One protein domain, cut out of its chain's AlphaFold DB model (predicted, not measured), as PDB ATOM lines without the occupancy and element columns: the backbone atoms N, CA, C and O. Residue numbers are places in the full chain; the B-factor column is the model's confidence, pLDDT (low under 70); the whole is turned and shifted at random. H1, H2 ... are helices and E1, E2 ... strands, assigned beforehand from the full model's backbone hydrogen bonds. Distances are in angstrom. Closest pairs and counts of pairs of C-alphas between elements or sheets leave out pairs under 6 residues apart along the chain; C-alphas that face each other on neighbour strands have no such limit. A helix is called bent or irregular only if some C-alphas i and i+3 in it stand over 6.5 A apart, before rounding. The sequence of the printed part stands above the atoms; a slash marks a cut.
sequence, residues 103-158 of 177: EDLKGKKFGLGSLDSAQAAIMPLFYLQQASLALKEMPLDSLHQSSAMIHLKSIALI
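This is residues 103 to 158 of the 177 residues of the protein "Phosphonate ABC transporter phosphate-binding periplasmic component (TC 3.A.1.9.1)" of Helicobacter typhlonius (UniProt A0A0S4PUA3). A wide, loosely drawn loop runs out from a small two-strand patch, E1 beside E2, and comes back to it, with the helix H1 toward one end of the longest axis and a bare arm, residues 139 to 153, sticking out toward the other. The short helix H2 sits in that arm. The printed part has 56 residues, with E1, H1, H2 and E2 in that order; the sheet, E1 = E2, is parallel. The class is mixed, helices and strands, with under half of the residues in named elements. The whole is only just loose, close to compact, with a radius of gyration of the C-alphas of 12.4 A and spans of 35 by 24 by 16 A.

E1, residues 109 to 111, and E2, residues 155 to 157, are parallel neighbours, 22 degrees between directions. C-alphas 110 and 156 face each other at 4.8 A. N 111 and O 156, at 3.3 A, and N 156 and O 109, at 3.4 A, are within hydrogen-bond range. With H1, residues 118 to 130, and H2, residues 140 to 143, they form a strand-helix-strand unit, two parallel strands with helices between them along the chain; its crossover is left-handed. E1 and H2 are apart, as are H1 and E2, and H1 and H2. In H1, 7 of 9 O i to N i+4 pairs are within hydrogen-bond range; H2 is too short for such a pair.

E1 begins at C-alpha 109, (178.764, 150.641, 156.978), and spans 7.1 A. H1 spans 16.1 A from C-alpha 118, (194.463, 150.189, 169.865), and is only just irregular: C-alphas 120 and 123 are 6.9 A apart. H2 spans 5.6 A. E2 spans 5.7 A and ends at C-alpha 157, (187.319, 152.000, 155.298).

The two C-alphas farthest apart, those of Gln 130 and Ala 148, are 35.1 A apart. Residues 139 to 153 stand free, of which 140 to 143 belong to H2. The link from H2 to E2 is long, with 11 residues. The printed part has no cut. Mean pLDDT of the printed part is 70.5, and residues 140 to 158 are under 70.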
ATOM      1  N   GLU A 103     179.648 162.111 162.285       87.31
ATOM      2  CA  GLU A 103     178.193 162.154 162.164       87.31
ATOM      3  C   GLU A 103     177.688 161.586 160.831       87.31
ATOM      4  O   GLU A 103     176.641 160.934 160.787       87.31
ATOM      5  N   ASP A 104     178.478 161.732 159.762       87.31
ATOM      6  CA  ASP A 104     178.155 161.205 158.439       87.31
ATOM      7  C   ASP A 104     178.218 159.671 158.369       87.31
ATOM      8  O   ASP A 104     177.783 159.100 157.366       87.31
ATOM      9  N   LEU A 105     178.735 158.986 159.398       86.31
ATOM     10  CA  LEU A 105     178.718 157.523 159.508       86.31
ATOM     11  C   LEU A 105     177.347 156.976 159.922       86.31
ATOM     12  O   LEU A 105     177.119 155.770 159.807       86.31
ATOM     13  N   LYS A 106     176.418 157.821 160.383       87.50
ATOM     14  CA  LYS A 106     175.098 157.370 160.835       87.50
ATOM     15  C   LYS A 106     174.358 156.637 159.711       87.50
ATOM     16  O   LYS A 106     174.112 157.183 158.639       87.50
ATOM     17  N   GLY A 107     173.995 155.380 159.968       86.44
ATOM     18  CA  GLY A 107     173.316 154.519 158.994       86.44
ATOM     19  C   GLY A 107     174.213 153.978 157.870       86.44
ATOM     20  O   GLY A 107     173.707 153.291 156.984       86.44
ATOM     21  N   LYS A 108     175.524 154.252 157.888       85.56
ATOM     22  CA  LYS A 108     176.493 153.714 156.925       85.56
ATOM     23  C   LYS A 108     177.256 152.526 157.509       85.56
ATOM     24  O   LYS A 108     177.300 152.314 158.718       85.56
ATOM     25  N   LYS A 109     177.869 151.745 156.618       83.50
ATOM     26  CA  LYS A 109     178.764 150.641 156.978       83.50
ATOM     27  C   LYS A 109     180.211 151.129 156.967       83.50
ATOM     28  O   LYS A 109     180.602 151.886 156.077       83.50
ATOM     29  N   PHE A 110     181.003 150.656 157.916       82.81
ATOM     30  CA  PHE A 110     182.435 150.918 157.988       82.81
ATOM     31  C   PHE A 110     183.170 149.678 158.506       82.81
ATOM     32  O   PHE A 110     182.546 148.778 159.068       82.81
ATOM     33  N   GLY A 111     184.478 149.617 158.267       82.44
ATOM     34  CA  GLY A 111     185.345 148.545 158.763       82.44
ATOM     35  C   GLY A 111     186.298 149.051 159.839       82.44
ATOM     36  O   GLY A 111     186.755 150.188 159.746       82.44
ATOM     37  N   LEU A 112     186.598 148.204 160.822       82.25
ATOM     38  CA  LEU A 112     187.633 148.397 161.844       82.25
ATOM     39  C   LEU A 112     188.733 147.341 161.669       82.25
ATOM     40  O   LEU A 112     188.551 146.365 160.939       82.25
ATOM     41  N   GLY A 113     189.866 147.542 162.341       75.38
ATOM     42  CA  GLY A 113     190.893 146.510 162.489       75.38
ATOM     43  C   GLY A 113     190.483 145.402 163.467       75.38
ATOM     44  O   GLY A 113     189.321 145.290 163.856       75.38
ATOM     45  N   SER A 114     191.454 144.588 163.888       73.19
ATOM     46  CA  SER A 114     191.233 143.593 164.943       73.19
ATOM     47  C   SER A 114     190.811 144.273 166.250       73.19
ATOM     48  O   SER A 114     191.248 145.384 166.547       73.19
ATOM     49  N   LEU A 115     189.954 143.614 167.037       77.25
ATOM     50  CA  LEU A 115     189.363 144.190 168.255       77.25
ATOM     51  C   LEU A 115     190.402 144.604 169.309       77.25
ATOM     52  O   LEU A 115     190.157 145.513 170.098       77.25
ATOM     53  N   ASP A 116     191.556 143.948 169.314       72.69
ATOM     54  CA  ASP A 116     192.693 144.218 170.192       72.69
ATOM     55  C   ASP A 116     193.641 145.305 169.658       72.69
ATOM     56  O   ASP A 116     194.564 145.719 170.359       72.69
ATOM     57  N   SER A 117     193.400 145.830 168.452       78.12
ATOM     58  CA  SER A 117     194.179 146.932 167.902       78.12
ATOM     59  C   SER A 117     193.770 148.251 168.549       78.12
ATOM     60  O   SER A 117     192.673 148.770 168.312       78.12
ATOM     61  N   ALA A 118     194.686 148.858 169.308       82.81
ATOM     62  CA  ALA A 118     194.463 150.189 169.865       82.81
ATOM     63  C   ALA A 118     194.094 151.200 168.780       82.81
ATOM     64  O   ALA A 118     193.083 151.889 168.874       82.81
ATOM     65  N   GLN A 119     194.917 151.274 167.737       78.00
ATOM     66  CA  GLN A 119     194.792 152.302 166.718       78.00
ATOM     67  C   GLN A 119     193.650 152.058 165.727       78.00
ATOM     68  O   GLN A 119     193.081 153.032 165.234       78.00
ATOM     69  N   ALA A 120     193.335 150.798 165.418       77.38
ATOM     70  CA  ALA A 120     192.395 150.449 164.352       77.38
ATOM     71  C   ALA A 120     191.024 149.977 164.862       77.38
ATOM     72  O   ALA A 120     190.095 149.889 164.059       77.38
ATOM     73  N   ALA A 121     190.875 149.713 166.164       84.50
ATOM     74  CA  ALA A 121     189.593 149.373 166.779       84.50
ATOM     75  C   ALA A 121     189.309 150.195 168.039       84.50
ATOM     76  O   ALA A 121     188.363 150.973 168.038       84.50
ATOM     77  N   ILE A 122     190.129 150.092 169.088       87.81
ATOM     78  CA  ILE A 122     189.802 150.649 170.416       87.81
ATOM     79  C   ILE A 122     189.644 152.176 170.376       87.81
ATOM     80  O   ILE A 122     188.619 152.702 170.811       87.81
ATOM     81  N   MET A 123     190.625 152.899 169.829       88.81
ATOM     82  CA  MET A 123     190.571 154.359 169.727       88.81
ATOM     83  C   MET A 123     189.465 154.831 168.768       88.81
ATOM     84  O   MET A 123     188.698 155.713 169.157       88.81
ATOM     85  N   PRO A 124     189.300 154.259 167.555       86.62
ATOM     86  CA  PRO A 124     188.146 154.571 166.714       86.62
ATOM     87  C   PRO A 124     186.797 154.340 167.408       86.62
ATOM     88  O   PRO A 124     185.944 155.222 167.376       86.62
ATOM     89  N   LEU A 125     186.607 153.199 168.077       88.56
ATOM     90  CA  LEU A 125     185.377 152.881 168.809       88.56
ATOM     91  C   LEU A 125     185.099 153.903 169.914       88.56
ATOM     92  O   LEU A 125     183.970 154.377 170.034       88.56
ATOM     93  N   PHE A 126     186.129 154.296 170.667       90.06
ATOM     94  CA  PHE A 126     186.023 155.339 171.684       90.06
ATOM     95  C   PHE A 126     185.506 156.664 171.101       90.06
ATOM     96  O   PHE A 126     184.558 157.244 171.633       90.06
ATOM     97  N   TYR A 127     186.065 157.129 169.979       89.69
ATOM     98  CA  TYR A 127     185.618 158.378 169.347       89.69
ATOM     99  C   TYR A 127     184.219 158.275 168.725       89.69
ATOM    100  O   TYR A 127     183.455 159.238 168.782       89.69
ATOM    101  N   LEU A 128     183.840 157.113 168.182       89.38
ATOM    102  CA  LEU A 128     182.475 156.871 167.699       89.38
ATOM    103  C   LEU A 128     181.454 156.919 168.843       89.38
ATOM    104  O   LEU A 128     180.381 157.505 168.691       89.38
ATOM    105  N   GLN A 129     181.804 156.359 170.004       89.81
ATOM    106  CA  GLN A 129     180.977 156.436 171.205       89.81
ATOM    107  C   GLN A 129     180.860 157.877 171.718       89.81
ATOM    108  O   GLN A 129     179.759 158.305 172.061       89.81
ATOM    109  N   GLN A 130     181.951 158.653 171.724       90.56
ATOM    110  CA  GLN A 130     181.900 160.083 172.061       90.56
ATOM    111  C   GLN A 130     180.998 160.880 171.105       90.56
ATOM    112  O   GLN A 130     180.292 161.787 171.541       90.56
ATOM    113  N   ALA A 131     180.951 160.500 169.826       89.31
ATOM    114  CA  ALA A 131     180.034 161.065 168.836       89.31
ATOM    115  C   ALA A 131     178.577 160.569 168.984       89.31
ATOM    116  O   ALA A 131     177.733 160.874 168.141       89.31
ATOM    117  N   SER A 132     178.261 159.814 170.043       90.25
ATOM    118  CA  SER A 132     176.926 159.265 170.324       90.25
ATOM    119  C   SER A 132     176.371 158.378 169.196       90.25
ATOM    120  O   SER A 132     175.157 158.303 168.986       90.25
ATOM    121  N   LEU A 133     177.250 157.695 168.455       86.56
ATOM    122  CA  LEU A 133     176.853 156.747 167.417       86.56
ATOM    123  C   LEU A 133     176.615 155.362 168.024       86.56
ATOM    124  O   LEU A 133     177.516 154.751 168.595       86.56
ATOM    125  N   ALA A 134     175.399 154.843 167.858       85.88
ATOM    126  CA  ALA A 134     175.081 153.463 168.203       85.88
ATOM    127  C   ALA A 134     175.660 152.517 167.142       85.88
ATOM    128  O   ALA A 134     175.351 152.639 165.953       85.88
ATOM    129  N   LEU A 135     176.490 151.572 167.579       86.56
ATOM    130  CA  LEU A 135     177.149 150.604 166.709       86.56
ATOM    131  C   LEU A 135     176.417 149.264 166.749       86.56
ATOM    132  O   LEU A 135     175.931 148.834 167.794       86.56
ATOM    133  N   LYS A 136     176.353 148.596 165.598       86.38
ATOM    134  CA  LYS A 136     175.827 147.239 165.468       86.38
ATOM    135  C   LYS A 136     176.805 146.418 164.643       86.38
ATOM    136  O   LYS A 136     177.061 146.755 163.488       86.38
ATOM    137  N   GLU A 137     177.321 145.345 165.229       84.88
ATOM    138  CA  GLU A 137     178.166 144.395 164.509       84.88
ATOM    139  C   GLU A 137     177.375 143.713 163.388       84.88
ATOM    140  O   GLU A 137     176.193 143.382 163.534       84.88
ATOM    141  N   MET A 138     178.032 143.529 162.243       80.12
ATOM    142  CA  MET A 138     177.465 142.848 161.085       80.12
ATOM    143  C   MET A 138     178.192 141.518 160.863       80.12
ATOM    144  O   MET A 138     179.419 141.528 160.772       80.12
ATOM    145  N   PRO A 139     177.473 140.388 160.720       76.50
ATOM    146  CA  PRO A 139     178.098 139.111 160.389       76.50
ATOM    147  C   PRO A 139     178.793 139.194 159.026       76.50
ATOM    148  O   PRO A 139     178.232 139.787 158.100       76.50
ATOM    149  N   LEU A 140     179.960 138.564 158.867       64.00
ATOM    150  CA  LEU A 140     180.678 138.552 157.582       64.00
ATOM    151  C   LEU A 140     179.808 138.018 156.431       64.00
ATOM    152  O   LEU A 140     179.831 138.580 155.340       64.00
ATOM    153  N   ASP A 141     178.969 137.014 156.688       65.56
ATOM    154  CA  ASP A 141     178.086 136.407 155.680       65.56
ATOM    155  C   ASP A 141     177.084 137.405 155.077       65.56
ATOM    156  O   ASP A 141     176.652 137.270 153.931       65.56
ATOM    157  N   SER A 142     176.761 138.475 155.814       61.19
ATOM    158  CA  SER A 142     175.898 139.558 155.332       61.19
ATOM    159  C   SER A 142     176.567 140.465 154.287       61.19
ATOM    160  O   SER A 142     175.889 141.289 153.667       61.19
ATOM    161  N   LEU A 143     177.880 140.319 154.064       58.38
ATOM    162  CA  LEU A 143     178.622 141.007 153.003       58.38
ATOM    163  C   LEU A 143     178.501 140.290 151.646       58.38
ATOM    164  O   LEU A 143     178.671 140.932 150.612       58.38
ATOM    165  N   HIS A 144     178.170 138.991 151.628       48.88
ATOM    166  CA  HIS A 144     178.135 138.169 150.410       48.88
ATOM    167  C   HIS A 144     176.795 138.192 149.654       48.88
ATOM    168  O   HIS A 144     176.762 137.866 148.469       48.88
ATOM    169  N   GLN A 145     175.692 138.615 150.281       42.97
ATOM    170  CA  GLN A 145     174.364 138.611 149.643       42.97
ATOM    171  C   GLN A 145     174.113 139.772 148.655       42.97
ATOM    172  O   GLN A 145     173.031 139.861 148.081       42.97
ATOM    173  N   SER A 146     175.095 140.642 148.391       39.41
ATOM    174  CA  SER A 146     175.021 141.647 147.321       39.41
ATOM    175  C   SER A 146     175.909 141.245 146.138       39.41
ATOM    176  O   SER A 146     176.987 141.801 145.935       39.41
ATOM    177  N   SER A 147     175.468 140.255 145.359       31.84
ATOM    178  CA  SER A 147     176.133 139.783 144.132       31.84
ATOM    179  C   SER A 147     175.897 140.671 142.899       31.84
ATOM    180  O   SER A 147     176.391 140.372 141.815       31.84
ATOM    181  N   ALA A 148     175.228 141.816 143.043       30.34
ATOM    182  CA  ALA A 148     175.382 142.916 142.101       30.34
ATOM    183  C   ALA A 148     176.583 143.736 142.569       30.34
ATOM    184  O   ALA A 148     176.486 144.330 143.638       30.34
ATOM    185  N   MET A 149     177.690 143.698 141.810       29.98
ATOM    186  CA  MET A 149     178.883 144.555 141.925       29.98
ATOM    187  C   MET A 149     178.938 145.355 143.227       29.98
ATOM    188  O   MET A 149     178.230 146.357 143.353       29.98
ATOM    189  N   ILE A 150     179.821 144.972 144.156       36.19
ATOM    190  CA  ILE A 150     180.197 145.824 145.287       36.19
ATOM    191  C   ILE A 150     180.813 147.096 144.700       36.19
ATOM    192  O   ILE A 150     182.021 147.263 144.552       36.19
ATOM    193  N   HIS A 151     179.954 148.036 144.343       32.75
ATOM    194  CA  HIS A 151     180.288 149.424 144.341       32.75
ATOM    195  C   HIS A 151     180.626 149.724 145.798       32.75
ATOM    196  O   HIS A 151     179.747 149.945 146.628       32.75
ATOM    197  N   LEU A 152     181.930 149.747 146.084       38.50
ATOM    198  CA  LEU A 152     182.616 150.394 147.211       38.50
ATOM    199  C   LEU A 152     182.260 151.898 147.324       38.50
ATOM    200  O   LEU A 152     183.085 152.737 147.665       38.50
ATOM    201  N   LYS A 153     181.031 152.291 146.978       34.03
ATOM    202  CA  LYS A 153     180.551 153.668 146.979       34.03
ATOM    203  C   LYS A 153     180.213 154.158 148.391       34.03
ATOM    204  O   LYS A 153     180.141 155.368 148.566       34.03
ATOM    205  N   SER A 154     180.080 153.264 149.381       35.09
ATOM    206  CA  SER A 154     179.545 153.632 150.705       35.09
ATOM    207  C   SER A 154     180.268 153.035 151.919       35.09
ATOM    208  O   SER A 154     179.836 153.296 153.038       35.09
ATOM    209  N   ILE A 155     181.329 152.241 151.735       43.38
ATOM    210  CA  ILE A 155     182.122 151.732 152.866       43.38
ATOM    211  C   ILE A 155     183.191 152.774 153.181       43.38
ATOM    212  O   ILE A 155     184.119 152.972 152.397       43.38
ATOM    213  N   ALA A 156     183.056 153.450 154.321       46.28
ATOM    214  CA  ALA A 156     184.195 154.139 154.911       46.28
ATOM    215  C   ALA A 156     185.139 153.060 155.449       46.28
ATOM    216  O   ALA A 156     184.801 152.330 156.381       46.28
ATOM    217  N   LEU A 157     186.284 152.890 154.800       44.94
ATOM    218  CA  LEU A 157     187.319 152.000 155.298       44.94
ATOM    219  C   LEU A 157     188.162 152.810 156.277       44.94
ATOM    220  O   LEU A 157     188.833 153.746 155.852       44.94
ATOM    221  N   ILE A 158     188.152 152.465 157.563       47.22
ATOM    222  CA  ILE A 158     189.082 153.073 158.517       47.22
ATOM    223  C   ILE A 158     190.467 152.534 158.168       47.22
ATOM    224  O   ILE A 158     190.856 151.444 158.574       47.22
TER     225      ILE A 158